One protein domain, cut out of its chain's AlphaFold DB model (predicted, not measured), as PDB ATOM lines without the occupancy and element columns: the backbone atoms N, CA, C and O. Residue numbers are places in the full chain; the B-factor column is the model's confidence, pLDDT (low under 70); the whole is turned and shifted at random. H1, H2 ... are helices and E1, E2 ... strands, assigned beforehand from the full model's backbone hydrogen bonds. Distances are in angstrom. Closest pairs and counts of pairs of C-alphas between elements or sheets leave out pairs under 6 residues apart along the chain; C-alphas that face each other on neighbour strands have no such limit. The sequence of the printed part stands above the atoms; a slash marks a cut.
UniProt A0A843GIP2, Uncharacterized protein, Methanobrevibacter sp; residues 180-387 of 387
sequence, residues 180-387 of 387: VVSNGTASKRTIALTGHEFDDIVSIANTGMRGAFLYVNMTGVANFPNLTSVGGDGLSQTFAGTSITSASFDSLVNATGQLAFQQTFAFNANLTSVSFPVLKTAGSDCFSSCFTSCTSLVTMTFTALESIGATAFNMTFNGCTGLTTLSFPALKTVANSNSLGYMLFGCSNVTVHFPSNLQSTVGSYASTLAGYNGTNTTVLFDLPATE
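Overview. This is residues 180 to 387 of the 387 residues of an uncharacterized protein of Methanobrevibacter sp (UniProt A0A843GIP2). With little regular structure, the chain winds in stacked turns, a solenoid with two parallel sheets, E1 E2 E3 E4 and E5 E6 E7 E8, in a row along one side. The 208 printed residues, with eight named strands and H1 between E7 and E8, are mostly strand by class, but the named elements hold only 41. The whole is compact, radius of gyration of the C-alphas 16.0 A, spanning 47 by 30 by 24 A.

Arrangement. E1, residues 193 to 197, and E2, residues 218 to 223, are parallel at 4 degrees; N 195 and O 219, 2.8 A apart, are within hydrogen-bond range. E3 is residues 243 to 248. The closest C-alphas of E4, residues 273 to 275, and E5, residues 299 to 301, are Val 274 and Met 300, 7.3 A apart. E6 is residues 325 to 327. E7, residues 351 to 355, and E8, residues 378 to 383, are parallel at 32 degrees; N 352 and O 378, 2.8 A apart, are within range. H1, residues 366 to 369, too short for an O i to N i+4 pair, only grazes their sheet.

Along the chain. E1 begins at C-alpha 193 (14.780, -6.285, 29.031); E8, 14.1 A long, ends at C-alpha 383 (36.305, 25.061, 40.253).

Size, cuts and confidence. The printed part has no cut. Links from E1 through E7 are long. Residues 180 to 193, 195, 369 and 387 are under pLDDT 70.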
ATOM      1  N   VAL A 180      26.772  -3.708  13.708       43.47
ATOM      2  CA  VAL A 180      26.861  -2.398  13.048       43.47
ATOM      3  C   VAL A 180      25.457  -1.868  12.867       43.47
ATOM      4  O   VAL A 180      24.734  -2.293  11.969       43.47
ATOM      5  N   VAL A 181      25.063  -0.927  13.726       56.31
ATOM      6  CA  VAL A 181      23.805  -0.212  13.525       56.31
ATOM      7  C   VAL A 181      24.048   0.797  12.405       56.31
ATOM      8  O   VAL A 181      24.609   1.873  12.620       56.31
ATOM      9  N   SER A 182      23.774   0.350  11.181       51.03
ATOM     10  CA  SER A 182      24.100   1.036   9.937       51.03
ATOM     11  C   SER A 182      23.217   2.265   9.706       51.03
ATOM     12  O   SER A 182      22.195   2.483  10.357       51.03
ATOM     13  N   ASN A 183      23.667   3.122   8.792       48.25
ATOM     14  CA  ASN A 183      23.046   4.406   8.507       48.25
ATOM     15  C   ASN A 183      21.601   4.228   7.996       48.25
ATOM     16  O   ASN A 183      21.384   3.538   7.001       48.25
ATOM     17  N   GLY A 184      20.636   4.903   8.626       47.62
ATOM     18  CA  GLY A 184      19.293   5.088   8.063       47.62
ATOM     19  C   GLY A 184      18.232   4.053   8.437       47.62
ATOM     20  O   GLY A 184      17.191   4.011   7.780       47.62
ATOM     21  N   THR A 185      18.416   3.234   9.476       51.22
ATOM     22  CA  THR A 185      17.284   2.473  10.028       51.22
ATOM     23  C   THR A 185      17.254   2.515  11.546       51.22
ATOM     24  O   THR A 185      18.049   1.863  12.210       51.22
ATOM     25  N   ALA A 186      16.297   3.275  12.083       54.62
ATOM     26  CA  ALA A 186      15.954   3.260  13.497       54.62
ATOM     27  C   ALA A 186      15.474   1.854  13.870       54.62
ATOM     28  O   ALA A 186      14.409   1.413  13.428       54.62
ATOM     29  N   SER A 187      16.269   1.127  14.642       61.75
ATOM     30  CA  SER A 187      15.875  -0.198  15.104       61.75
ATOM     31  C   SER A 187      15.109  -0.086  16.409       61.75
ATOM     32  O   SER A 187      15.610   0.552  17.323       61.75
ATOM     33  N   LYS A 188      13.937  -0.725  16.529       57.00
ATOM     34  CA  LYS A 188      13.133  -0.757  17.760       57.00
ATOM     35  C   LYS A 188      13.049  -2.175  18.314       57.00
ATOM     36  O   LYS A 188      12.662  -3.096  17.610       57.00
ATOM     37  N   ARG A 189      13.386  -2.340  19.589       62.50
ATOM     38  CA  ARG A 189      13.117  -3.527  20.398       62.50
ATOM     39  C   ARG A 189      11.818  -3.311  21.163       62.50
ATOM     40  O   ARG A 189      11.548  -2.222  21.648       62.50
ATOM     41  N   THR A 190      10.994  -4.345  21.248       53.28
ATOM     42  CA  THR A 190       9.692  -4.321  21.944       53.28
ATOM     43  C   THR A 190       9.640  -5.296  23.120       53.28
ATOM     44  O   THR A 190       8.632  -5.376  23.818       53.28
ATOM     45  N   ILE A 191      10.732  -6.024  23.360       60.75
ATOM     46  CA  ILE A 191      10.840  -7.049  24.397       60.75
ATOM     47  C   ILE A 191      11.256  -6.392  25.717       60.75
ATOM     48  O   ILE A 191      12.127  -5.524  25.731       60.75
ATOM     49  N   ALA A 192      10.635  -6.811  26.822       63.56
ATOM     50  CA  ALA A 192      11.065  -6.420  28.161       63.56
ATOM     51  C   ALA A 192      12.479  -6.951  28.435       63.56
ATOM     52  O   ALA A 192      12.769  -8.124  28.206       63.56
ATOM     53  N   LEU A 193      13.343  -6.071  28.918       68.88
ATOM     54  CA  LEU A 193      14.780  -6.285  29.031       68.88
ATOM     55  C   LEU A 193      15.228  -5.956  30.463       68.88
ATOM     56  O   LEU A 193      14.747  -4.989  31.055       68.88
ATOM     57  N   THR A 194      16.139  -6.737  31.038       75.88
ATOM     58  CA  THR A 194      16.592  -6.553  32.428       75.88
ATOM     59  C   THR A 194      18.111  -6.557  32.467       75.88
ATOM     60  O   THR A 194      18.707  -7.616  32.327       75.88
ATOM     61  N   GLY A 195      18.710  -5.383  32.692       64.44
ATOM     62  CA  GLY A 195      20.153  -5.180  32.833       64.44
ATOM     63  C   GLY A 195      20.936  -5.550  31.575       64.44
ATOM     64  O   GLY A 195      21.279  -6.712  31.386       64.44
ATOM     65  N   HIS A 196      21.246  -4.562  30.734       77.56
ATOM     66  CA  HIS A 196      21.978  -4.795  29.490       77.56
ATOM     67  C   HIS A 196      23.310  -4.057  29.455       77.56
ATOM     68  O   HIS A 196      23.378  -2.829  29.546       77.56
ATOM     69  N   GLU A 197      24.354  -4.850  29.255       85.25
ATOM     70  CA  GLU A 197      25.640  -4.404  28.745       85.25
ATOM     71  C   GLU A 197      25.568  -4.416  27.212       85.25
ATOM     72  O   GLU A 197      25.129  -5.393  26.607       85.25
ATOM     73  N   PHE A 198      25.962  -3.310  26.595       86.75
ATOM     74  CA  PHE A 198      26.159  -3.142  25.157       86.75
ATOM     75  C   PHE A 198      27.669  -3.127  24.872       86.75
ATOM     76  O   PHE A 198      28.197  -2.188  24.269       86.75
ATOM     77  N   ASP A 199      28.379  -4.128  25.397       84.12
ATOM     78  CA  ASP A 199      29.846  -4.246  25.382       84.12
ATOM     79  C   ASP A 199      30.430  -4.528  24.002       84.12
ATOM     80  O   ASP A 199      31.604  -4.338  23.718       84.12
ATOM     81  N   ASP A 200      29.581  -4.911  23.096       78.00
ATOM     82  CA  ASP A 200      29.882  -5.244  21.736       78.00
ATOM     83  C   ASP A 200      29.674  -4.018  20.814       78.00
ATOM     84  O   ASP A 200      30.268  -3.946  19.734       78.00
ATOM     85  N   ILE A 201      28.929  -2.981  21.243       84.12
ATOM     86  CA  ILE A 201      28.678  -1.772  20.436       84.12
ATOM     87  C   ILE A 201      29.886  -0.827  20.507       84.12
ATOM     88  O   ILE A 201      30.089  -0.120  21.491       84.12
ATOM     89  N   VAL A 202      30.640  -0.740  19.407       88.31
ATOM     90  CA  VAL A 202      31.823   0.141  19.296       88.31
ATOM     91  C   VAL A 202      31.500   1.513  18.690       88.31
ATOM     92  O   VAL A 202      32.140   2.516  19.013       88.31
ATOM     93  N   SER A 203      30.495   1.592  17.817       89.06
ATOM     94  CA  SER A 203      30.078   2.833  17.152       89.06
ATOM     95  C   SER A 203      28.605   2.786  16.759       89.06
ATOM     96  O   SER A 203      28.117   1.737  16.339       89.06
ATOM     97  N   ILE A 204      27.923   3.930  16.813       88.31
ATOM     98  CA  ILE A 204      26.527   4.078  16.382       88.31
ATOM     99  C   ILE A 204      26.475   5.094  15.240       88.31
ATOM    100  O   ILE A 204      26.905   6.233  15.411       88.31
ATOM    101  N   ALA A 205      25.957   4.700  14.073       87.62
ATOM    102  CA  ALA A 205      25.786   5.609  12.938       87.62
ATOM    103  C   ALA A 205      24.609   6.580  13.153       87.62
ATOM    104  O   ALA A 205      23.890   6.511  14.154       87.62
ATOM    105  N   ASN A 206      24.384   7.482  12.192       88.25
ATOM    106  CA  ASN A 206      23.254   8.401  12.277       88.25
ATOM    107  C   ASN A 206      21.937   7.621  12.379       88.25
ATOM    108  O   ASN A 206      21.700   6.684  11.613       88.25
ATOM    109  N   THR A 207      21.072   8.025  13.308       86.81
ATOM    110  CA  THR A 207      19.772   7.406  13.620       86.81
ATOM    111  C   THR A 207      19.813   5.935  14.042       86.81
ATOM    112  O   THR A 207      18.752   5.334  14.189       86.81
ATOM    113  N   GLY A 208      20.996   5.347  14.255       83.94
ATOM    114  CA  GLY A 208      21.142   3.897  14.369       83.94
ATOM    115  C   GLY A 208      20.272   3.285  15.469       83.94
ATOM    116  O   GLY A 208      19.440   2.420  15.215       83.94
ATOM    117  N   MET A 209      20.409   3.764  16.702       87.81
ATOM    118  CA  MET A 209      19.625   3.277  17.840       87.81
ATOM    119  C   MET A 209      18.446   4.189  18.179       87.81
ATOM    120  O   MET A 209      17.893   4.105  19.281       87.81
ATOM    121  N   ARG A 210      18.046   5.068  17.256       88.69
ATOM    122  CA  ARG A 210      16.997   6.051  17.514       88.69
ATOM    123  C   ARG A 210      15.699   5.357  17.928       88.69
ATOM    124  O   ARG A 210      15.144   4.564  17.176       88.69
ATOM    125  N   GLY A 211      15.207   5.668  19.123       86.44
ATOM    126  CA  GLY A 211      13.968   5.106  19.659       86.44
ATOM    127  C   GLY A 211      14.015   3.606  19.968       86.44
ATOM    128  O   GLY A 211      12.950   2.996  20.094       86.44
ATOM    129  N   ALA A 212      15.206   3.001  20.085       85.31
ATOM    130  CA  ALA A 212      15.314   1.546  20.124       85.31
ATOM    131  C   ALA A 212      14.604   0.873  21.292       85.31
ATOM    132  O   ALA A 212      14.108  -0.236  21.146       85.31
ATOM    133  N   PHE A 213      14.505   1.545  22.426       87.19
ATOM    134  CA  PHE A 213      13.810   1.072  23.615       87.19
ATOM    135  C   PHE A 213      12.764   2.077  24.091       87.19
ATOM    136  O   PHE A 213      12.383   2.079  25.257       87.19
ATOM    137  N   LEU A 214      12.273   2.927  23.187       88.31
ATOM    138  CA  LEU A 214      11.299   3.960  23.510       88.31
ATOM    139  C   LEU A 214      10.020   3.337  24.098       88.31
ATOM    140  O   LEU A 214       9.311   2.595  23.406       88.31
ATOM    141  N   TYR A 215       9.735   3.671  25.359       87.94
ATOM    142  CA  TYR A 215       8.646   3.140  26.190       87.94
ATOM    143  C   TYR A 215       8.661   1.616  26.370       87.94
ATOM    144  O   TYR A 215       7.627   0.998  26.632       87.94
ATOM    145  N   VAL A 216       9.827   0.991  26.228       84.75
ATOM    146  CA  VAL A 216      10.012  -0.419  26.569       84.75
ATOM    147  C   VAL A 216      10.152  -0.549  28.078       84.75
ATOM    148  O   VAL A 216      10.823   0.255  28.723       84.75
ATOM    149  N   ASN A 217       9.572  -1.606  28.649       83.31
ATOM    150  CA  ASN A 217       9.798  -1.968  30.046       83.31
ATOM    151  C   ASN A 217      11.205  -2.572  30.229       83.31
ATOM    152  O   ASN A 217      11.360  -3.771  30.459       83.31
ATOM    153  N   MET A 218      12.229  -1.741  30.031       87.44
ATOM    154  CA  MET A 218      13.627  -2.067  30.279       87.44
ATOM    155  C   MET A 218      14.003  -1.614  31.691       87.44
ATOM    156  O   MET A 218      13.775  -0.459  32.040       87.44
ATOM    157  N   THR A 219      14.563  -2.509  32.503       89.94
ATOM    158  CA  THR A 219      14.978  -2.244  33.893       89.94
ATOM    159  C   THR A 219      16.477  -2.490  34.073       89.94
ATOM    160  O   THR A 219      17.108  -3.136  33.237       89.94
ATOM    161  N   GLY A 220      17.068  -1.998  35.163       93.06
ATOM    162  CA  GLY A 220      18.490  -2.212  35.464       93.06
ATOM    163  C   GLY A 220      19.407  -1.217  34.751       93.06
ATOM    164  O   GLY A 220      19.115  -0.027  34.727       93.06
ATOM    165  N   VAL A 221      20.532  -1.689  34.216       93.19
ATOM    166  CA  VAL A 221      21.588  -0.837  33.639       93.19
ATOM    167  C   VAL A 221      21.549  -0.794  32.106       93.19
ATOM    168  O   VAL A 221      21.048  -1.729  31.475       93.19
ATOM    169  N   ALA A 222      22.084   0.282  31.523       94.19
ATOM    170  CA  ALA A 222      22.322   0.453  30.088       94.19
ATOM    171  C   ALA A 222      23.761   0.947  29.846       94.19
ATOM    172  O   ALA A 222      24.011   2.146  29.714       94.19
ATOM    173  N   ASN A 223      24.715   0.021  29.820       94.75
ATOM    174  CA  ASN A 223      26.144   0.339  29.792       94.75
ATOM    175  C   ASN A 223      26.750   0.115  28.405       94.75
ATOM    176  O   ASN A 223      26.457  -0.874  27.749       94.75
ATOM    177  N   PHE A 224      27.610   1.028  27.967       94.94
ATOM    178  CA  PHE A 224      28.290   1.027  26.674       94.94
ATOM    179  C   PHE A 224      29.805   1.156  26.891       94.94
ATOM    180  O   PHE A 224      30.383   2.220  26.630       94.94
ATOM    181  N   PRO A 225      30.477   0.104  27.391       94.88
ATOM    182  CA  PRO A 225      31.875   0.208  27.799       94.88
ATOM    183  C   PRO A 225      32.819   0.464  26.616       94.88
ATOM    184  O   PRO A 225      33.831   1.139  26.778       94.88
ATOM    185  N   ASN A 226      32.464   0.002  25.411       92.94
ATOM    186  CA  ASN A 226      33.313   0.074  24.216       92.94
ATOM    187  C   ASN A 226      32.851   1.106  23.171       92.94
ATOM    188  O   ASN A 226      33.474   1.228  22.114       92.94
ATOM    189  N   LEU A 227      31.791   1.878  23.443       94.00
ATOM    190  CA  LEU A 227      31.261   2.853  22.489       94.00
ATOM    191  C   LEU A 227      32.193   4.060  22.366       94.00
ATOM    192  O   LEU A 227      32.377   4.815  23.314       94.00
ATOM    193  N   THR A 228      32.727   4.281  21.167       93.62
ATOM    194  CA  THR A 228      33.704   5.348  20.887       93.62
ATOM    195  C   THR A 228      33.128   6.521  20.097       93.62
ATOM    196  O   THR A 228      33.709   7.608  20.101       93.62
ATOM    197  N   SER A 229      31.995   6.332  19.409       90.81
ATOM    198  CA  SER A 229      31.376   7.364  18.568       90.81
ATOM    199  C   SER A 229      29.866   7.187  18.415       90.81
ATOM    200  O   SER A 229      29.361   6.067  18.306       90.81
ATOM    201  N   VAL A 230      29.151   8.315  18.368       93.62
ATOM    202  CA  VAL A 230      27.702   8.380  18.131       93.62
ATOM    203  C   VAL A 230      27.420   9.410  17.041       93.62
ATOM    204  O   VAL A 230      27.770  10.585  17.174       93.62
ATOM    205  N   GLY A 231      26.811   8.951  15.950       91.00
ATOM    206  CA  GLY A 231      26.355   9.776  14.836       91.00
ATOM    207  C   GLY A 231      25.143  10.642  15.190       91.00
ATOM    208  O   GLY A 231      24.605  10.589  16.295       91.00
ATOM    209  N   GLY A 232      24.705  11.460  14.235       91.81
ATOM    210  CA  GLY A 232      23.558  12.348  14.410       91.81
ATOM    211  C   GLY A 232      22.270  11.575  14.688       91.81
ATOM    212  O   GLY A 232      22.002  10.574  14.030       91.81
ATOM    213  N   ASP A 233      21.498  11.988  15.691       91.25
ATOM    214  CA  ASP A 233      20.337  11.253  16.214       91.25
ATOM    215  C   ASP A 233      20.635   9.790  16.620       91.25
ATOM    216  O   ASP A 233      19.715   8.982  16.757       91.25
ATOM    217  N   GLY A 234      21.906   9.410  16.795       92.19
ATOM    218  CA  GLY A 234      22.323   8.014  16.947       92.19
ATOM    219  C   GLY A 234      21.669   7.301  18.130       92.19
ATOM    220  O   GLY A 234      21.157   6.197  17.957       92.19
ATOM    221  N   LEU A 235      21.634   7.945  19.300       94.69
ATOM    222  CA  LEU A 235      20.956   7.472  20.513       94.69
ATOM    223  C   LEU A 235      19.696   8.295  20.844       94.69
ATOM    224  O   LEU A 235      19.197   8.271  21.975       94.69
ATOM    225  N   SER A 236      19.164   9.049  19.878       94.12
ATOM    226  CA  SER A 236      18.003   9.910  20.111       94.12
ATOM    227  C   SER A 236      16.798   9.078  20.563       94.12
ATOM    228  O   SER A 236      16.433   8.093  19.921       94.12
ATOM    229  N   GLN A 237      16.187   9.436  21.694       94.19
ATOM    230  CA  GLN A 237      15.026   8.755  22.291       94.19
ATOM    231  C   GLN A 237      15.235   7.261  22.602       94.19
ATOM    232  O   GLN A 237      14.264   6.543  22.844       94.19
ATOM    233  N   THR A 238      16.475   6.762  22.586       93.44
ATOM    234  CA  THR A 238      16.755   5.324  22.666       93.44
ATOM    235  C   THR A 238      16.193   4.682  23.920       93.44
ATOM    236  O   THR A 238      15.547   3.656  23.799       93.44
ATOM    237  N   PHE A 239      16.384   5.276  25.093       94.50
ATOM    238  CA  PHE A 239      15.908   4.747  26.374       94.50
ATOM    239  C   PHE A 239      14.802   5.617  26.978       94.50
ATOM    240  O   PHE A 239      14.561   5.569  28.183       94.50
ATOM    241  N   ALA A 240      14.129   6.444  26.176       95.56
ATOM    242  CA  ALA A 240      13.095   7.318  26.705       95.56
ATOM    243  C   ALA A 240      11.900   6.505  27.230       95.56
ATOM    244  O   ALA A 240      11.414   5.588  26.569       95.56
ATOM    245  N   GLY A 241      11.423   6.847  28.425       94.69
ATOM    246  CA  GLY A 241      10.293   6.195  29.080       94.69
ATOM    247  C   GLY A 241      10.546   4.747  29.499       94.69
ATOM    248  O   GLY A 241       9.582   3.999  29.653       94.69
ATOM    249  N   THR A 242      11.810   4.340  29.655       93.50
ATOM    250  CA  THR A 242      12.151   3.041  30.250       93.50
ATOM    251  C   THR A 242      12.157   3.112  31.787       93.50
ATOM    252  O   THR A 242      11.755   4.107  32.391       93.50
ATOM    253  N   SER A 243      12.583   2.033  32.444       93.81
ATOM    254  CA  SER A 243      12.728   1.919  33.902       93.81
ATOM    255  C   SER A 243      14.177   1.629  34.319       93.81
ATOM    256  O   SER A 243      14.405   1.037  35.378       93.81
ATOM    257  N   ILE A 244      15.161   2.004  33.490       95.88
ATOM    258  CA  ILE A 244      16.581   1.839  33.825       95.88
ATOM    259  C   ILE A 244      16.957   2.693  35.044       95.88
ATOM    260  O   ILE A 244      16.400   3.767  35.274       95.88
ATOM    261  N   THR A 245      17.911   2.203  35.826       97.12
ATOM    262  CA  THR A 245      18.437   2.862  37.023       97.12
ATOM    263  C   THR A 245      19.757   3.570  36.760       97.12
ATOM    264  O   THR A 245      20.043   4.565  37.417       97.12
ATOM    265  N   SER A 246      20.552   3.101  35.793       97.31
ATOM    266  CA  SER A 246      21.814   3.752  35.433       97.31
ATOM    267  C   SER A 246      22.262   3.473  34.000       97.31
ATOM    268  O   SER A 246      21.795   2.522  33.370       97.31
ATOM    269  N   ALA A 247      23.170   4.307  33.491       97.69
ATOM    270  CA  ALA A 247      23.830   4.119  32.201       97.69
ATOM    271  C   ALA A 247      25.291   4.599  32.238       97.69
ATOM    272  O   ALA A 247      25.599   5.575  32.921       97.69
ATOM    273  N   SER A 248      26.183   3.973  31.470       97.88
ATOM    274  CA  SER A 248      27.585   4.407  31.357       97.88
ATOM    275  C   SER A 248      28.103   4.371  29.925       97.88
ATOM    276  O   SER A 248      27.695   3.517  29.142       97.88
ATOM    277  N   PHE A 249      29.022   5.279  29.594       97.94
ATOM    278  CA  PHE A 249      29.674   5.405  28.286       97.94
ATOM    279  C   PHE A 249      31.197   5.513  28.456       97.94
ATOM    280  O   PHE A 249      31.783   6.585  28.279       97.94
ATOM    281  N   ASP A 250      31.834   4.406  28.846       97.88
ATOM    282  CA  ASP A 250      33.195   4.414  29.407       97.88
ATOM    283  C   ASP A 250      34.284   4.833  28.413       97.88
ATOM    284  O   ASP A 250      35.274   5.443  28.812       97.88
ATOM    285  N   SER A 251      34.082   4.548  27.124       97.69
ATOM    286  CA  SER A 251      35.053   4.821  26.051       97.69
ATOM    287  C   SER A 251      34.665   5.987  25.134       97.69
ATOM    288  O   SER A 251      35.360   6.264  24.150       97.69
ATOM    289  N   LEU A 252      33.565   6.689  25.423       97.81
ATOM    290  CA  LEU A 252      33.043   7.713  24.522       97.81
ATOM    291  C   LEU A 252      33.809   9.026  24.690       97.81
ATOM    292  O   LEU A 252      33.528   9.812  25.590       97.81
ATOM    293  N   VAL A 253      34.753   9.285  23.784       96.69
ATOM    294  CA  VAL A 253      35.590  10.498  23.828       96.69
ATOM    295  C   VAL A 253      34.872  11.714  23.243       96.69
ATOM    296  O   VAL A 253      35.017  12.822  23.752       96.69
ATOM    297  N   ASN A 254      34.089  11.532  22.177       93.19
ATOM    298  CA  ASN A 254      33.431  12.629  21.471       93.19
ATOM    299  C   ASN A 254      31.985  12.268  21.122       93.19
ATOM    300  O   ASN A 254      31.729  11.246  20.488       93.19
ATOM    301  N   ALA A 255      31.057  13.161  21.456       93.81
ATOM    302  CA  ALA A 255      29.659  13.087  21.056       93.81
ATOM    303  C   ALA A 255      29.346  14.272  20.132       93.81
ATOM    304  O   ALA A 255      28.762  15.271  20.541       93.81
ATOM    305  N   THR A 256      29.827  14.208  18.889       92.19
ATOM    306  CA  THR A 256      29.733  15.315  17.917       92.19
ATOM    307  C   THR A 256      28.562  15.190  16.948       92.19
ATOM    308  O   THR A 256      28.276  16.144  16.226       92.19
ATOM    309  N   GLY A 257      27.867  14.049  16.932       91.50
ATOM    310  CA  GLY A 257      26.631  13.894  16.179       91.50
ATOM    311  C   GLY A 257      25.576  14.898  16.645       91.50
ATOM    312  O   GLY A 257      25.287  14.996  17.839       91.50
ATOM    313  N   GLN A 258      24.985  15.638  15.707       94.19
ATOM    314  CA  GLN A 258      23.853  16.510  16.016       94.19
ATOM    315  C   GLN A 258      22.728  15.673  16.633       94.19
ATOM    316  O   GLN A 258      22.376  14.639  16.078       94.19
ATOM    317  N   LEU A 259      22.178  16.093  17.776       95.81
ATOM    318  CA  LEU A 259      21.129  15.342  18.485       95.81
ATOM    319  C   LEU A 259      21.535  13.910  18.892       95.81
ATOM    320  O   LEU A 259      20.665  13.079  19.147       95.81
ATOM    321  N   ALA A 260      22.838  13.605  18.981       96.38
ATOM    322  CA  ALA A 260      23.342  12.261  19.285       96.38
ATOM    323  C   ALA A 260      22.672  11.627  20.513       96.38
ATOM    324  O   ALA A 260      22.336  10.449  20.464       96.38
ATOM    325  N   PHE A 261      22.433  12.416  21.564       98.12
ATOM    326  CA  PHE A 261      21.770  12.013  22.803       98.12
ATOM    327  C   PHE A 261      20.434  12.739  23.045       98.12
ATOM    328  O   PHE A 261      20.001  12.919  24.189       98.12
ATOM    329  N   GLN A 262      19.764  13.216  21.991       97.50
ATOM    330  CA  GLN A 262      18.518  13.956  22.170       97.50
ATOM    331  C   GLN A 262      17.467  13.075  22.853       97.50
ATOM    332  O   GLN A 262      17.102  12.023  22.337       97.50
ATOM    333  N   GLN A 263      16.934  13.517  23.994       97.94
ATOM    334  CA  GLN A 263      15.912  12.777  24.750       97.94
ATOM    335  C   GLN A 263      16.279  11.314  25.060       97.94
ATOM    336  O   GLN A 263      15.387  10.524  25.352       97.94
ATOM    337  N   THR A 264      17.556  10.914  25.003       97.94
ATOM    338  CA  THR A 264      17.961   9.505  25.143       97.94
ATOM    339  C   THR A 264      17.428   8.871  26.413       97.94
ATOM    340  O   THR A 264      16.993   7.727  26.373       97.94
ATOM    341  N   PHE A 265      17.418   9.622  27.511       98.31
ATOM    342  CA  PHE A 265      16.978   9.169  28.821       98.31
ATOM    343  C   PHE A 265      15.711   9.881  29.313       98.31
ATOM    344  O   PHE A 265      15.380   9.772  30.493       98.31
ATOM    345  N   ALA A 266      14.971  10.572  28.444       98.25
ATOM    346  CA  ALA A 266      13.786  11.316  28.860       98.25
ATOM    347  C   ALA A 266      12.752  10.399  29.539       98.25
ATOM    348  O   ALA A 266      12.560   9.255  29.142       98.25
ATOM    349  N   PHE A 267      12.065  10.899  30.559       98.00
ATOM    350  CA  PHE A 267      11.013  10.215  31.315       98.00
ATOM    351  C   PHE A 267      11.461   8.956  32.082       98.00
ATOM    352  O   PHE A 267      10.610   8.189  32.532       98.00
ATOM    353  N   ASN A 268      12.767   8.736  32.284       97.25
ATOM    354  CA  ASN A 268      13.249   7.675  33.174       97.25
ATOM    355  C   ASN A 268      13.182   8.126  34.636       97.25
ATOM    356  O   ASN A 268      14.152   8.655  35.182       97.25
ATOM    357  N   ALA A 269      12.037   7.895  35.277       96.56
ATOM    358  CA  ALA A 269      11.807   8.301  36.661       96.56
ATOM    359  C   ALA A 269      12.746   7.612  37.668       96.56
ATOM    360  O   ALA A 269      13.018   8.206  38.701       96.56
ATOM    361  N   ASN A 270      13.267   6.415  37.355       97.19
ATOM    362  CA  ASN A 270      14.138   5.617  38.234       97.19
ATOM    363  C   ASN A 270      15.644   5.834  38.003       97.19
ATOM    364  O   ASN A 270      16.454   5.218  38.696       97.19
ATOM    365  N   LEU A 271      16.030   6.658  37.025       98.12
ATOM    366  CA  LEU A 271      17.432   6.865  36.666       98.12
ATOM    367  C   LEU A 271      18.142   7.669  37.760       98.12
ATOM    368  O   LEU A 271      17.801   8.828  37.994       98.12
ATOM    369  N   THR A 272      19.124   7.061  38.419       98.06
ATOM    370  CA  THR A 272      19.872   7.668  39.530       98.06
ATOM    371  C   THR A 272      21.275   8.111  39.138       98.06
ATOM    372  O   THR A 272      21.814   9.016  39.777       98.06
ATOM    373  N   SER A 273      21.870   7.519  38.099       96.81
ATOM    374  CA  SER A 273      23.204   7.892  37.622       96.81
ATOM    375  C   SER A 273      23.385   7.683  36.120       96.81
ATOM    376  O   SER A 273      22.926   6.698  35.548       96.81
ATOM    377  N   VAL A 274      24.110   8.602  35.481       98.06
ATOM    378  CA  VAL A 274      24.680   8.406  34.143       98.06
ATOM    379  C   VAL A 274      26.133   8.863  34.157       98.06
ATOM    380  O   VAL A 274      26.435   9.877  34.782       98.06
ATOM    381  N   SER A 275      27.038   8.134  33.502       97.69
ATOM    382  CA  SER A 275      28.473   8.456  33.487       97.69
ATOM    383  C   SER A 275      29.070   8.579  32.089       97.69
ATOM    384  O   SER A 275      28.850   7.750  31.209       97.69
ATOM    385  N   PHE A 276      29.898   9.616  31.931       98.06
ATOM    386  CA  PHE A 276      30.703   9.912  30.743       98.06
ATOM    387  C   PHE A 276      32.154  10.207  31.174       98.06
ATOM    388  O   PHE A 276      32.569  11.369  31.179       98.06
ATOM    389  N   PRO A 277      32.924   9.196  31.619       97.94
ATOM    390  CA  PRO A 277      34.194   9.423  32.315       97.94
ATOM    391  C   PRO A 277      35.273  10.079  31.444       97.94
ATOM    392  O   PRO A 277      36.124  10.788  31.975       97.94
ATOM    393  N   VAL A 278      35.232   9.874  30.123       98.25
ATOM    394  CA  VAL A 278      36.265  10.339  29.178       98.25
ATOM    395  C   VAL A 278      35.732  11.256  28.071       98.25
ATOM    396  O   VAL A 278      36.463  11.573  27.133       98.25
ATOM    397  N   LEU A 279      34.473  11.698  28.165       98.19
ATOM    398  CA  LEU A 279      33.850  12.551  27.153       98.19
ATOM    399  C   LEU A 279      34.460  13.949  27.173       98.19
ATOM    400  O   LEU A 279      34.257  14.686  28.131       98.19
ATOM    401  N   LYS A 280      35.139  14.327  26.089       97.94
ATOM    402  CA  LYS A 280      35.817  15.620  25.924       97.94
ATOM    403  C   LYS A 280      34.986  16.668  25.203       97.94
ATOM    404  O   LYS A 280      35.094  17.850  25.516       97.94
ATOM    405  N   THR A 281      34.172  16.256  24.234       97.31
ATOM    406  CA  THR A 281      33.424  17.189  23.378       97.31
ATOM    407  C   THR A 281      31.966  16.779  23.250       97.31
ATOM    408  O   THR A 281      31.670  15.653  22.846       97.31
ATOM    409  N   ALA A 282      31.067  17.729  23.516       97.56
ATOM    410  CA  ALA A 282      29.648  17.647  23.191       97.56
ATOM    411  C   ALA A 282      29.346  18.592  22.019       97.56
ATOM    412  O   ALA A 282      29.495  19.807  22.140       97.56
ATOM    413  N   GLY A 283      28.949  18.036  20.874       96.25
ATOM    414  CA  GLY A 283      28.607  18.787  19.666       96.25
ATOM    415  C   GLY A 283      27.278  19.535  19.772       96.25
ATOM    416  O   GLY A 283      26.614  19.521  20.809       96.25
ATOM    417  N   SER A 284      26.877  20.193  18.682       95.81
ATOM    418  CA  SER A 284      25.630  20.963  18.654       95.81
ATOM    419  C   SER A 284      24.403  20.092  18.924       95.81
ATOM    420  O   SER A 284      24.300  18.980  18.410       95.81
ATOM    421  N   ASP A 285      23.486  20.595  19.748       96.44
ATOM    422  CA  ASP A 285      22.259  19.908  20.184       96.44
ATOM    423  C   ASP A 285      22.460  18.513  20.820       96.44
ATOM    424  O   ASP A 285      21.488  17.790  21.042       96.44
ATOM    425  N   CYS A 286      23.701  18.113  21.122       96.19
ATOM    426  CA  CYS A 286      24.060  16.734  21.457       96.19
ATOM    427  C   CYS A 286      23.216  16.146  22.596       96.19
ATOM    428  O   CYS A 286      22.677  15.058  22.437       96.19
ATOM    429  N   PHE A 287      23.061  16.860  23.712       97.94
ATOM    430  CA  PHE A 287      22.308  16.420  24.891       97.94
ATOM    431  C   PHE A 287      20.946  17.109  25.025       97.94
ATOM    432  O   PHE A 287      20.392  17.165  26.130       97.94
ATOM    433  N   SER A 288      20.386  17.644  23.935       96.75
ATOM    434  CA  SER A 288      19.113  18.366  23.990       96.75
ATOM    435  C   SER A 288      18.018  17.508  24.636       96.75
ATOM    436  O   SER A 288      17.721  16.401  24.183       96.75
ATOM    437  N   SER A 289      17.425  17.999  25.727       97.75
ATOM    438  CA  SER A 289      16.380  17.293  26.489       97.75
ATOM    439  C   SER A 289      16.744  15.868  26.957       97.75
ATOM    440  O   SER A 289      15.847  15.072  27.229       97.75
ATOM    441  N   CYS A 290      18.036  15.513  27.026       98.38
ATOM    442  CA  CYS A 290      18.501  14.135  27.248       98.38
ATOM    443  C   CYS A 290      17.909  13.485  28.508       98.38
ATOM    444  O   CYS A 290      17.500  12.330  28.451       98.38
ATOM    445  N   PHE A 291      17.807  14.234  29.608       98.56
ATOM    446  CA  PHE A 291      17.344  13.756  30.912       98.56
ATOM    447  C   PHE A 291      15.989  14.344  31.316       98.56
ATOM    448  O   PHE A 291      15.674  14.383  32.500       98.56
ATOM    449  N   THR A 292      15.179  14.836  30.374       98.19
ATOM    450  CA  THR A 292      13.891  15.465  30.709       98.19
ATOM    451  C   THR A 292      13.058  14.576  31.636       98.19
ATOM    452  O   THR A 292      12.787  13.429  31.307       98.19
ATOM    453  N   SER A 293      12.613  15.105  32.775       98.12
ATOM    454  CA  SER A 293      11.802  14.407  33.784       98.12
ATOM    455  C   SER A 293      12.467  13.169  34.414       98.12
ATOM    456  O   SER A 293      11.773  12.269  34.885       98.12
ATOM    457  N   CYS A 294      13.802  13.117  34.479       98.25
ATOM    458  CA  CYS A 294      14.536  12.154  35.307       98.25
ATOM    459  C   CYS A 294      14.517  12.582  36.783       98.25
ATOM    460  O   CYS A 294      15.470  13.162  37.302       98.25
ATOM    461  N   THR A 295      13.407  12.325  37.474       98.00
ATOM    462  CA  THR A 295      13.157  12.847  38.828       98.00
ATOM    463  C   THR A 295      14.032  12.237  39.926       98.00
ATOM    464  O   THR A 295      14.186  12.863  40.968       98.00
ATOM    465  N   SER A 296      14.619  11.054  39.713       98.44
ATOM    466  CA  SER A 296      15.537  10.406  40.670       98.44
ATOM    467  C   SER A 296      17.017  10.741  40.464       98.44
ATOM    468  O   SER A 296      17.849  10.297  41.257       98.44
ATOM    469  N   LEU A 297      17.364  11.527  39.442       98.00
ATOM    470  CA  LEU A 297      18.746  11.929  39.196       98.00
ATOM    471  C   LEU A 297      19.140  13.024  40.192       98.00
ATOM    472  O   LEU A 297      18.654  14.145  40.093       98.00
ATOM    473  N   VAL A 298      20.013  12.703  41.153       98.06
ATOM    474  CA  VAL A 298      20.379  13.628  42.248       98.06
ATOM    475  C   VAL A 298      21.588  14.492  41.910       98.06
ATOM    476  O   VAL A 298      21.630  15.677  42.250       98.06
ATOM    477  N   THR A 299      22.581  13.906  41.243       97.94
ATOM    478  CA  THR A 299      23.822  14.588  40.868       97.94
ATOM    479  C   THR A 299      24.233  14.205  39.454       97.94
ATOM    480  O   THR A 299      23.944  13.102  38.995       97.94
ATOM    481  N   MET A 300      24.926  15.113  38.772       97.81
ATOM    482  CA  MET A 300      25.520  14.856  37.464       97.81
ATOM    483  C   MET A 300      26.854  15.599  37.354       97.81
ATOM    484  O   MET A 300      26.933  16.794  37.627       97.81
ATOM    485  N   THR A 301      27.914  14.896  36.958       98.25
ATOM    486  CA  THR A 301      29.244  15.485  36.753       98.25
ATOM    487  C   THR A 301      29.800  15.067  35.399       98.25
ATOM    488  O   THR A 301      29.882  13.877  35.101       98.25
ATOM    489  N   PHE A 302      30.211  16.044  34.593       97.81
ATOM    490  CA  PHE A 302      30.915  15.821  33.331       97.81
ATOM    491  C   PHE A 302      32.419  16.004  33.543       97.81
ATOM    492  O   PHE A 302      32.983  17.052  33.232       97.81
ATOM    493  N   THR A 303      33.062  14.985  34.118       97.19
ATOM    494  CA  THR A 303      34.434  15.076  34.646       97.19
ATOM    495  C   THR A 303      35.472  15.504  33.609       97.19
ATOM    496  O   THR A 303      36.367  16.270  33.945       97.19
ATOM    497  N   ALA A 304      35.354  15.032  32.365       98.06
ATOM    498  CA  ALA A 304      36.342  15.253  31.306       98.06
ATOM    499  C   ALA A 304      35.880  16.212  30.192       98.06
ATOM    500  O   ALA A 304      36.610  16.396  29.222       98.06
ATOM    501  N   LEU A 305      34.688  16.811  30.302       98.06
ATOM    502  CA  LEU A 305      34.102  17.604  29.217       98.06
ATOM    503  C   LEU A 305      34.812  18.952  29.078       98.06
ATOM    504  O   LEU A 305      34.685  19.806  29.948       98.06
ATOM    505  N   GLU A 306      35.514  19.148  27.962       97.81
ATOM    506  CA  GLU A 306      36.327  20.333  27.664       97.81
ATOM    507  C   GLU A 306      35.581  21.353  26.779       97.81
ATOM    508  O   GLU A 306      35.812  22.561  26.893       97.81
ATOM    509  N   SER A 307      34.671  20.904  25.902       97.00
ATOM    510  CA  SER A 307      33.977  21.774  24.938       97.00
ATOM    511  C   SER A 307      32.490  21.457  24.766       97.00
ATOM    512  O   SER A 307      32.095  20.295  24.638       97.00
ATOM    513  N   ILE A 308      31.674  22.517  24.721       97.19
ATOM    514  CA  ILE A 308      30.222  22.473  24.518       97.19
ATOM    515  C   ILE A 308      29.842  23.267  23.259       97.19
ATOM    516  O   ILE A 308      30.075  24.475  23.175       97.19
ATOM    517  N   GLY A 309      29.207  22.586  22.303       96.81
ATOM    518  CA  GLY A 309      28.666  23.153  21.068       96.81
ATOM    519  C   GLY A 309      27.394  23.988  21.260       96.81
ATOM    520  O   GLY A 309      26.823  24.073  22.348       96.81
ATOM    521  N   ALA A 310      26.924  24.604  20.171       95.56
ATOM    522  CA  ALA A 310      25.702  25.406  20.185       95.56
ATOM    523  C   ALA A 310      24.502  24.552  20.620       95.56
ATOM    524  O   ALA A 310      24.372  23.413  20.185       95.56
ATOM    525  N   THR A 311      23.660  25.089  21.509       95.19
ATOM    526  CA  THR A 311      22.444  24.422  22.036       95.19
ATOM    527  C   THR A 311      22.642  23.001  22.594       95.19
ATOM    528  O   THR A 311      21.667  22.302  22.862       95.19
ATOM    529  N   ALA A 312      23.885  22.579  22.853       96.75
ATOM    530  CA  ALA A 312      24.219  21.208  23.231       96.75
ATOM    531  C   ALA A 312      23.523  20.740  24.515       96.75
ATOM    532  O   ALA A 312      23.133  19.579  24.590       96.75
ATOM    533  N   PHE A 313      23.335  21.636  25.491       96.38
ATOM    534  CA  PHE A 313      22.657  21.357  26.758       96.38
ATOM    535  C   PHE A 313      21.259  21.995  26.852       96.38
ATOM    536  O   PHE A 313      20.735  22.261  27.940       96.38
ATOM    537  N   ASN A 314      20.632  22.294  25.709       94.38
ATOM    538  CA  ASN A 314      19.314  22.910  25.710       94.38
ATOM    539  C   ASN A 314      18.269  21.993  26.370       94.38
ATOM    540  O   ASN A 314      18.086  20.849  25.954       94.38
ATOM    541  N   MET A 315      17.588  22.501  27.403       95.50
ATOM    542  CA  MET A 315      16.561  21.772  28.172       95.50
ATOM    543  C   MET A 315      17.009  20.407  28.731       95.50
ATOM    544  O   MET A 315      16.169  19.585  29.081       95.50
ATOM    545  N   THR A 316      18.315  20.139  28.824       97.75
ATOM    546  CA  THR A 316      18.860  18.799  29.100       97.75
ATOM    547  C   THR A 316      18.349  18.162  30.383       97.75
ATOM    548  O   THR A 316      18.111  16.959  30.381       97.75
ATOM    549  N   PHE A 317      18.140  18.944  31.442       98.00
ATOM    550  CA  PHE A 317      17.632  18.467  32.728       98.00
ATOM    551  C   PHE A 317      16.214  18.976  33.010       98.00
ATOM    552  O   PHE A 317      15.829  19.115  34.166       98.00
ATOM    553  N   ASN A 318      15.428  19.292  31.975       97.12
ATOM    554  CA  ASN A 318      14.089  19.852  32.147       97.12
ATOM    555  C   ASN A 318      13.224  18.973  33.068       97.12
ATOM    556  O   ASN A 318      12.977  17.810  32.763       97.12
ATOM    557  N   GLY A 319      12.757  19.519  34.190       97.19
ATOM    558  CA  GLY A 319      11.920  18.795  35.146       97.19
ATOM    559  C   GLY A 319      12.651  17.704  35.939       97.19
ATOM    560  O   GLY A 319      11.994  16.853  36.537       97.19
ATOM    561  N   CYS A 320      13.989  17.704  35.982       97.94
ATOM    562  CA  CYS A 320      14.757  16.878  36.919       97.94
ATOM    563  C   CYS A 320      14.636  17.450  38.336       97.94
ATOM    564  O   CYS A 320      15.527  18.150  38.817       97.94
ATOM    565  N   THR A 321      13.513  17.198  39.004       97.00
ATOM    566  CA  THR A 321      13.196  17.797  40.312       97.00
ATOM    567  C   THR A 321      14.043  17.264  41.470       97.00
ATOM    568  O   THR A 321      14.126  17.930  42.498       97.00
ATOM    569  N   GLY A 322      14.683  16.100  41.317       97.00
ATOM    570  CA  GLY A 322      15.632  15.553  42.291       97.00
ATOM    571  C   GLY A 322      17.068  16.063  42.140       97.00
ATOM    572  O   GLY A 322      17.878  15.829  43.036       97.00
ATOM    573  N   LEU A 323      17.394  16.754  41.039       98.06
ATOM    574  CA  LEU A 323      18.755  17.206  40.759       98.06
ATOM    575  C   LEU A 323      19.131  18.333  41.722       98.06
ATOM    576  O   LEU A 323      18.463  19.358  41.771       98.06
ATOM    577  N   THR A 324      20.221  18.155  42.462       97.81
ATOM    578  CA  THR A 324      20.724  19.146  43.431       97.81
ATOM    579  C   THR A 324      22.086  19.702  43.041       97.81
ATOM    580  O   THR A 324      22.396  20.846  43.363       97.81
ATOM    581  N   THR A 325      22.897  18.917  42.323       98.06
ATOM    582  CA  THR A 325      24.268  19.292  41.949       98.06
ATOM    583  C   THR A 325      24.562  18.946  40.494       98.06
ATOM    584  O   THR A 325      24.360  17.806  40.066       98.06
ATOM    585  N   LEU A 326      25.097  19.915  39.752       97.56
ATOM    586  CA  LEU A 326      25.606  19.757  38.391       97.56
ATOM    587  C   LEU A 326      27.017  20.356  38.299       97.56
ATOM    588  O   LEU A 326      27.231  21.482  38.741       97.56
ATOM    589  N   SER A 327      27.983  19.633  37.733       97.69
ATOM    590  CA  SER A 327      29.383  20.086  37.702       97.69
ATOM    591  C   SER A 327      30.089  19.810  36.372       97.69
ATOM    592  O   SER A 327      29.917  18.745  35.770       97.69
ATOM    593  N   PHE A 328      30.911  20.772  35.941       97.38
ATOM    594  CA  PHE A 328      31.680  20.752  34.690       97.38
ATOM    595  C   PHE A 328      33.176  21.053  34.923       97.38
ATOM    596  O   PHE A 328      33.689  22.048  34.411       97.38
ATOM    597  N   PRO A 329      33.907  20.232  35.696       97.44
ATOM    598  CA  PRO A 329      35.242  20.578  36.201       97.44
ATOM    599  C   PRO A 329      36.316  20.784  35.132       97.44
ATOM    600  O   PRO A 329      37.254  21.528  35.383       97.44
ATOM    601  N   ALA A 330      36.192  20.157  33.959       97.50
ATOM    602  CA  ALA A 330      37.174  20.251  32.875       97.50
ATOM    603  C   ALA A 330      36.802  21.261  31.769       97.50
ATOM    604  O   ALA A 330      37.529  21.379  30.783       97.50
ATOM    605  N   LEU A 331      35.694  21.997  31.911       97.25
ATOM    606  CA  LEU A 331      35.142  22.802  30.821       97.25
ATOM    607  C   LEU A 331      36.028  24.003  30.475       97.25
ATOM    608  O   LEU A 331      36.400  24.784  31.346       97.25
ATOM    609  N   LYS A 332      36.334  24.171  29.186       95.50
ATOM    610  CA  LYS A 332      37.183  25.254  28.658       95.50
ATOM    611  C   LYS A 332      36.424  26.194  27.738       95.50
ATOM    612  O   LYS A 332      36.699  27.389  27.701       95.50
ATOM    613  N   THR A 333      35.485  25.663  26.953       94.69
ATOM    614  CA  THR A 333      34.801  26.432  25.904       94.69
ATOM    615  C   THR A 333      33.308  26.135  25.843       94.69
ATOM    616  O   THR A 333      32.872  24.991  25.966       94.69
ATOM    617  N   VAL A 334      32.519  27.188  25.616       94.81
ATOM    618  CA  VAL A 334      31.069  27.127  25.399       94.81
ATOM    619  C   VAL A 334      30.749  27.968  24.170       94.81
ATOM    620  O   VAL A 334      31.053  29.157  24.159       94.81
ATOM    621  N   ALA A 335      30.152  27.366  23.141       94.88
ATOM    622  CA  ALA A 335      30.064  27.965  21.808       94.88
ATOM    623  C   ALA A 335      29.333  29.319  21.758       94.88
ATOM    624  O   ALA A 335      29.724  30.206  21.004       94.88
ATOM    625  N   ASN A 336      28.241  29.463  22.511       92.50
ATOM    626  CA  ASN A 336      27.439  30.690  22.606       92.50
ATOM    627  C   ASN A 336      26.459  30.650  23.793       92.50
ATOM    628  O   ASN A 336      26.316  29.621  24.460       92.50
ATOM    629  N   SER A 337      25.716  31.740  24.006       88.38
ATOM    630  CA  SER A 337      24.743  31.899  25.100       88.38
ATOM    631  C   SER A 337      23.600  30.879  25.114       88.38
ATOM    632  O   SER A 337      23.006  30.638  26.165       88.38
ATOM    633  N   ASN A 338      23.291  30.258  23.972       89.75
ATOM    634  CA  ASN A 338      22.211  29.275  23.859       89.75
ATOM    635  C   ASN A 338      22.675  27.852  24.192       89.75
ATOM    636  O   ASN A 338      21.839  26.978  24.405       89.75
ATOM    637  N   SER A 339      23.987  27.616  24.292       92.81
ATOM    638  CA  SER A 339      24.579  26.297  24.575       92.81
ATOM    639  C   SER A 339      24.081  25.672  25.879       92.81
ATOM    640  O   SER A 339      23.942  24.457  25.945       92.81
ATOM    641  N   LEU A 340      23.761  26.505  26.874       92.62
ATOM    642  CA  LEU A 340      23.232  26.122  28.191       92.62
ATOM    643  C   LEU A 340      21.787  26.639  28.407       92.62
ATOM    644  O   LEU A 340      21.308  26.757  29.535       92.62
ATOM    645  N   GLY A 341      21.092  27.039  27.335       89.06
ATOM    646  CA  GLY A 341      19.790  27.708  27.417       89.06
ATOM    647  C   GLY A 341      18.681  26.793  27.940       89.06
ATOM    648  O   GLY A 341      18.526  25.674  27.455       89.06
ATOM    649  N   TYR A 342      17.881  27.276  28.899       91.69
ATOM    650  CA  TYR A 342      16.763  26.535  29.521       91.69
ATOM    651  C   TYR A 342      17.148  25.177  30.132       91.69
ATOM    652  O   TYR A 342      16.272  24.355  30.394       91.69
ATOM    653  N   MET A 343      18.444  24.926  30.349       94.88
ATOM    654  CA  MET A 343      18.985  23.630  30.767       94.88
ATOM    655  C   MET A 343      18.313  23.075  32.032       94.88
ATOM    656  O   MET A 343      18.173  21.860  32.149       94.88
ATOM    657  N   LEU A 344      17.887  23.960  32.939       95.62
ATOM    658  CA  LEU A 344      17.309  23.636  34.247       95.62
ATOM    659  C   LEU A 344      15.833  24.042  34.365       95.62
ATOM    660  O   LEU A 344      15.329  24.217  35.473       95.62
ATOM    661  N   PHE A 345      15.128  24.227  33.244       95.06
ATOM    662  CA  PHE A 345      13.704  24.566  33.277       95.06
ATOM    663  C   PHE A 345      12.918  23.544  34.113       95.06
ATOM    664  O   PHE A 345      13.016  22.343  33.883       95.06
ATOM    665  N   GLY A 346      12.156  24.002  35.106       95.31
ATOM    666  CA  GLY A 346      11.401  23.110  35.997       95.31
ATOM    667  C   GLY A 346      12.239  22.353  37.040       95.31
ATOM    668  O   GLY A 346      11.677  21.563  37.795       95.31
ATOM    669  N   CYS A 347      13.550  22.593  37.132       96.00
ATOM    670  CA  CYS A 347      14.360  22.182  38.281       96.00
ATOM    671  C   CYS A 347      14.212  23.173  39.443       96.00
ATOM    672  O   CYS A 347      13.778  24.316  39.267       96.00
ATOM    673  N   SER A 348      14.584  22.751  40.652       94.06
ATOM    674  CA  SER A 348      14.565  23.604  41.843       94.06
ATOM    675  C   SER A 348      15.758  23.321  42.754       94.06
ATOM    676  O   SER A 348      16.089  22.164  42.969       94.06
ATOM    677  N   ASN A 349      16.355  24.370  43.330       94.69
ATOM    678  CA  ASN A 349      17.466  24.281  44.293       94.69
ATOM    679  C   ASN A 349      18.719  23.560  43.748       94.69
ATOM    680  O   ASN A 349      19.371  22.805  44.469       94.69
ATOM    681  N   VAL A 350      19.055  23.786  42.474       96.38
ATOM    682  CA  VAL A 350      20.250  23.208  41.839       96.38
ATOM    683  C   VAL A 350      21.456  24.115  42.066       96.38
ATOM    684  O   VAL A 350      21.372  25.319  41.830       96.38
ATOM    685  N   THR A 351      22.597  23.546  42.449       96.62
ATOM    686  CA  THR A 351      23.894  24.236  42.406       96.62
ATOM    687  C   THR A 351      24.681  23.771  41.184       96.62
ATOM    688  O   THR A 351      24.867  22.570  40.980       96.62
ATOM    689  N   VAL A 352      25.119  24.717  40.350       96.31
ATOM    690  CA  VAL A 352      25.901  24.457  39.135       96.31
ATOM    691  C   VAL A 352      27.317  24.983  39.316       96.31
ATOM    692  O   VAL A 352      27.489  26.173  39.561       96.31
ATOM    693  N   HIS A 353      28.315  24.119  39.146       96.94
ATOM    694  CA  HIS A 353      29.727  24.450  39.327       96.94
ATOM    695  C   HIS A 353      30.474  24.515  37.990       96.94
ATOM    696  O   HIS A 353      30.427  23.573  37.190       96.94
ATOM    697  N   PHE A 354      31.199  25.612  37.776       96.38
ATOM    698  CA  PHE A 354      32.044  25.862  36.610       96.38
ATOM    699  C   PHE A 354      33.480  26.246  37.015       96.38
ATOM    700  O   PHE A 354      33.696  26.781  38.105       96.38
ATOM    701  N   PRO A 355      34.463  26.044  36.121       96.88
ATOM    702  CA  PRO A 355      35.805  26.605  36.242       96.88
ATOM    703  C   PRO A 355      35.796  28.132  36.336       96.88
ATOM    704  O   PRO A 355      35.084  28.817  35.596       96.88
ATOM    705  N   SER A 356      36.612  28.674  37.240       94.69
ATOM    706  CA  SER A 356      36.692  30.117  37.528       94.69
ATOM    707  C   SER A 356      36.997  30.993  36.302       94.69
ATOM    708  O   SER A 356      36.466  32.097  36.175       94.69
ATOM    709  N   ASN A 357      37.779  30.490  35.342       91.94
ATOM    710  CA  ASN A 357      38.105  31.179  34.088       91.94
ATOM    711  C   ASN A 357      36.902  31.363  33.140       91.94
ATOM    712  O   ASN A 357      36.977  32.185  32.228       91.94
ATOM    713  N   LEU A 358      35.786  30.655  33.347       93.69
ATOM    714  CA  LEU A 358      34.578  30.800  32.528       93.69
ATOM    715  C   LEU A 358      33.631  31.909  32.997       93.69
ATOM    716  O   LEU A 358      32.623  32.149  32.330       93.69
ATOM    717  N   GLN A 359      33.931  32.608  34.095       92.25
ATOM    718  CA  GLN A 359      33.038  33.631  34.646       92.25
ATOM    719  C   GLN A 359      32.737  34.763  33.651       92.25
ATOM    720  O   GLN A 359      31.589  35.186  33.535       92.25
ATOM    721  N   SER A 360      33.736  35.240  32.904       90.00
ATOM    722  CA  SER A 360      33.546  36.316  31.919       90.00
ATOM    723  C   SER A 360      32.727  35.872  30.705       90.00
ATOM    724  O   SER A 360      31.976  36.667  30.148       90.00
ATOM    725  N   THR A 361      32.836  34.600  30.318       90.50
ATOM    726  CA  THR A 361      32.129  34.035  29.166       90.50
ATOM    727  C   THR A 361      30.738  33.563  29.572       90.50
ATOM    728  O   THR A 361      29.741  34.177  29.205       90.50
ATOM    729  N   VAL A 362      30.654  32.508  30.384       89.31
ATOM    730  CA  VAL A 362      29.387  31.884  30.785       89.31
ATOM    731  C   VAL A 362      28.600  32.801  31.714       89.31
ATOM    732  O   VAL A 362      27.402  32.974  31.518       89.31
ATOM    733  N   GLY A 363      29.257  33.457  32.673       85.06
ATOM    734  CA  GLY A 363      28.588  34.358  33.618       85.06
ATOM    735  C   GLY A 363      27.935  35.577  32.959       85.06
ATOM    736  O   GLY A 363      27.018  36.147  33.540       85.06
ATOM    737  N   SER A 364      28.336  35.938  31.734       85.69
ATOM    738  CA  SER A 364      27.719  37.026  30.962       85.69
ATOM    739  C   SER A 364      26.412  36.639  30.258       85.69
ATOM    740  O   SER A 364      25.669  37.513  29.809       85.69
ATOM    741  N   TYR A 365      26.114  35.344  30.123       86.81
ATOM    742  CA  TYR A 365      24.931  34.899  29.395       86.81
ATOM    743  C   TYR A 365      23.662  35.247  30.172       86.81
ATOM    744  O   TYR A 365      23.536  34.915  31.341       86.81
ATOM    745  N   ALA A 366      22.666  35.846  29.515       71.31
ATOM    746  CA  ALA A 366      21.407  36.226  30.170       71.31
ATOM    747  C   ALA A 366      20.717  35.053  30.903       71.31
ATOM    748  O   ALA A 366      20.017  35.254  31.893       71.31
ATOM    749  N   SER A 367      20.940  33.820  30.437       71.75
ATOM    750  CA  SER A 367      20.437  32.602  31.064       71.75
ATOM    751  C   SER A 367      21.044  32.319  32.444       71.75
ATOM    752  O   SER A 367      20.347  31.726  33.262       71.75
ATOM    753  N   THR A 368      22.270  32.753  32.759       72.50
ATOM    754  CA  THR A 368      22.882  32.537  34.086       72.50
ATOM    755  C   THR A 368      22.251  33.406  35.166       72.50
ATOM    756  O   THR A 368      22.048  32.920  36.276       72.50
ATOM    757  N   LEU A 369      21.852  34.642  34.834       67.62
ATOM    758  CA  LEU A 369      21.152  35.550  35.754       67.62
ATOM    759  C   LEU A 369      19.812  34.968  36.224       67.62
ATOM    760  O   LEU A 369      19.383  35.221  37.345       67.62
ATOM    761  N   ALA A 370      19.162  34.176  35.370       72.81
ATOM    762  CA  ALA A 370      17.909  33.490  35.661       72.81
ATOM    763  C   ALA A 370      18.107  32.018  36.081       72.81
ATOM    764  O   ALA A 370      17.162  31.231  36.008       72.81
ATOM    765  N   GLY A 371      19.326  31.603  36.456       74.56
ATOM    766  CA  GLY A 371      19.586  30.242  36.931       74.56
ATOM    767  C   GLY A 371      19.320  29.152  35.885       74.56
ATOM    768  O   GLY A 371      18.823  28.078  36.208       74.56
ATOM    769  N   TYR A 372      19.556  29.448  34.605       86.31
ATOM    770  CA  TYR A 372      19.222  28.600  33.455       86.31
ATOM    771  C   TYR A 372      17.734  28.193  33.383       86.31
ATOM    772  O   TYR A 372      17.407  27.153  32.807       86.31
ATOM    773  N   ASN A 373      16.842  29.051  33.905       87.69
ATOM    774  CA  ASN A 373      15.397  28.843  34.106       87.69
ATOM    775  C   ASN A 373      15.014  27.827  35.202       87.69
ATOM    776  O   ASN A 373      13.871  27.370  35.231       87.69
ATOM    777  N   GLY A 374      15.930  27.488  36.112       88.75
ATOM    778  CA  GLY A 374      15.614  26.729  37.321       88.75
ATOM    779  C   GLY A 374      15.281  27.641  38.505       88.75
ATOM    780  O   GLY A 374      15.931  28.666  38.719       88.75
ATOM    781  N   THR A 375      14.317  27.248  39.331       92.19
ATOM    782  CA  THR A 375      13.938  27.998  40.540       92.19
ATOM    783  C   THR A 375      15.006  27.838  41.625       92.19
ATOM    784  O   THR A 375      15.467  26.727  41.874       92.19
ATOM    785  N   ASN A 376      15.404  28.922  42.301       91.44
ATOM    786  CA  ASN A 376      16.446  28.902  43.347       91.44
ATOM    787  C   ASN A 376      17.766  28.243  42.900       91.44
ATOM    788  O   ASN A 376      18.433  27.566  43.682       91.44
ATOM    789  N   THR A 377      18.130  28.395  41.629       93.00
ATOM    790  CA  THR A 377      19.389  27.853  41.116       93.00
ATOM    791  C   THR A 377      20.549  28.757  41.511       93.00
ATOM    792  O   THR A 377      20.480  29.974  41.343       93.00
ATOM    793  N   THR A 378      21.634  28.154  41.988       93.06
ATOM    794  CA  THR A 378      22.891  28.837  42.303       93.06
ATOM    795  C   THR A 378      23.939  28.460  41.261       93.06
ATOM    796  O   THR A 378      24.169  27.279  41.020       93.06
ATOM    797  N   VAL A 379      24.580  29.447  40.633       93.75
ATOM    798  CA  VAL A 379      25.669  29.224  39.667       93.75
ATOM    799  C   VAL A 379      26.976  29.707  40.284       93.75
ATOM    800  O   VAL A 379      27.087  30.874  40.653       93.75
ATOM    801  N   LEU A 380      27.953  28.809  40.393       94.56
ATOM    802  CA  LEU A 380      29.253  29.046  41.006       94.56
ATOM    803  C   LEU A 380      30.375  28.871  39.978       94.56
ATOM    804  O   LEU A 380      30.346  27.971  39.141       94.56
ATOM    805  N   PHE A 381      31.368  29.752  40.063       94.75
ATOM    806  CA  PHE A 381      32.608  29.714  39.285       94.75
ATOM    807  C   PHE A 381      33.773  29.393  40.229       94.75
ATOM    808  O   PHE A 381      34.692  30.191  40.408       94.75
ATOM    809  N   ASP A 382      33.654  28.267  40.925       95.50
ATOM    810  CA  ASP A 382      34.450  27.882  42.093       95.50
ATOM    811  C   ASP A 382      35.421  26.721  41.829       95.50
ATOM    812  O   ASP A 382      36.229  26.384  42.696       95.50
ATOM    813  N   LEU A 383      35.383  26.127  40.634       95.75
ATOM    814  CA  LEU A 383      36.305  25.061  40.253       95.75
ATOM    815  C   LEU A 383      37.639  25.639  39.736       95.75
ATOM    816  O   LEU A 383      37.673  26.766  39.214       95.75
ATOM    817  N   PRO A 384      38.753  24.887  39.855       92.50
ATOM    818  CA  PRO A 384      40.045  25.298  39.315       92.50
ATOM    819  C   PRO A 384      39.942  25.663  37.833       92.50
ATOM    820  O   PRO A 384      39.226  25.004  37.079       92.50
ATOM    821  N   ALA A 385      40.656  26.711  37.417       85.62
ATOM    822  CA  ALA A 385      40.787  27.016  35.999       85.62
ATOM    823  C   ALA A 385      41.444  25.830  35.279       85.62
ATOM    824  O   ALA A 385      42.402  25.236  35.775       85.62
ATOM    825  N   THR A 386      40.901  25.486  34.122       75.75
ATOM    826  CA  THR A 386      41.373  24.395  33.273       75.75
ATOM    827  C   THR A 386      42.387  24.946  32.272       75.75
ATOM    828  O   THR A 386      42.118  25.968  31.637       75.75
ATOM    829  N   GLU A 387      43.564  24.313  32.176       63.75
ATOM    830  CA  GLU A 387      44.642  24.718  31.247       63.75
ATOM    831  C   GLU A 387      44.296  24.516  29.767       63.75
ATOM    832  O   GLU A 387      43.663  23.484  29.413       63.75
TER     833      GLU A 387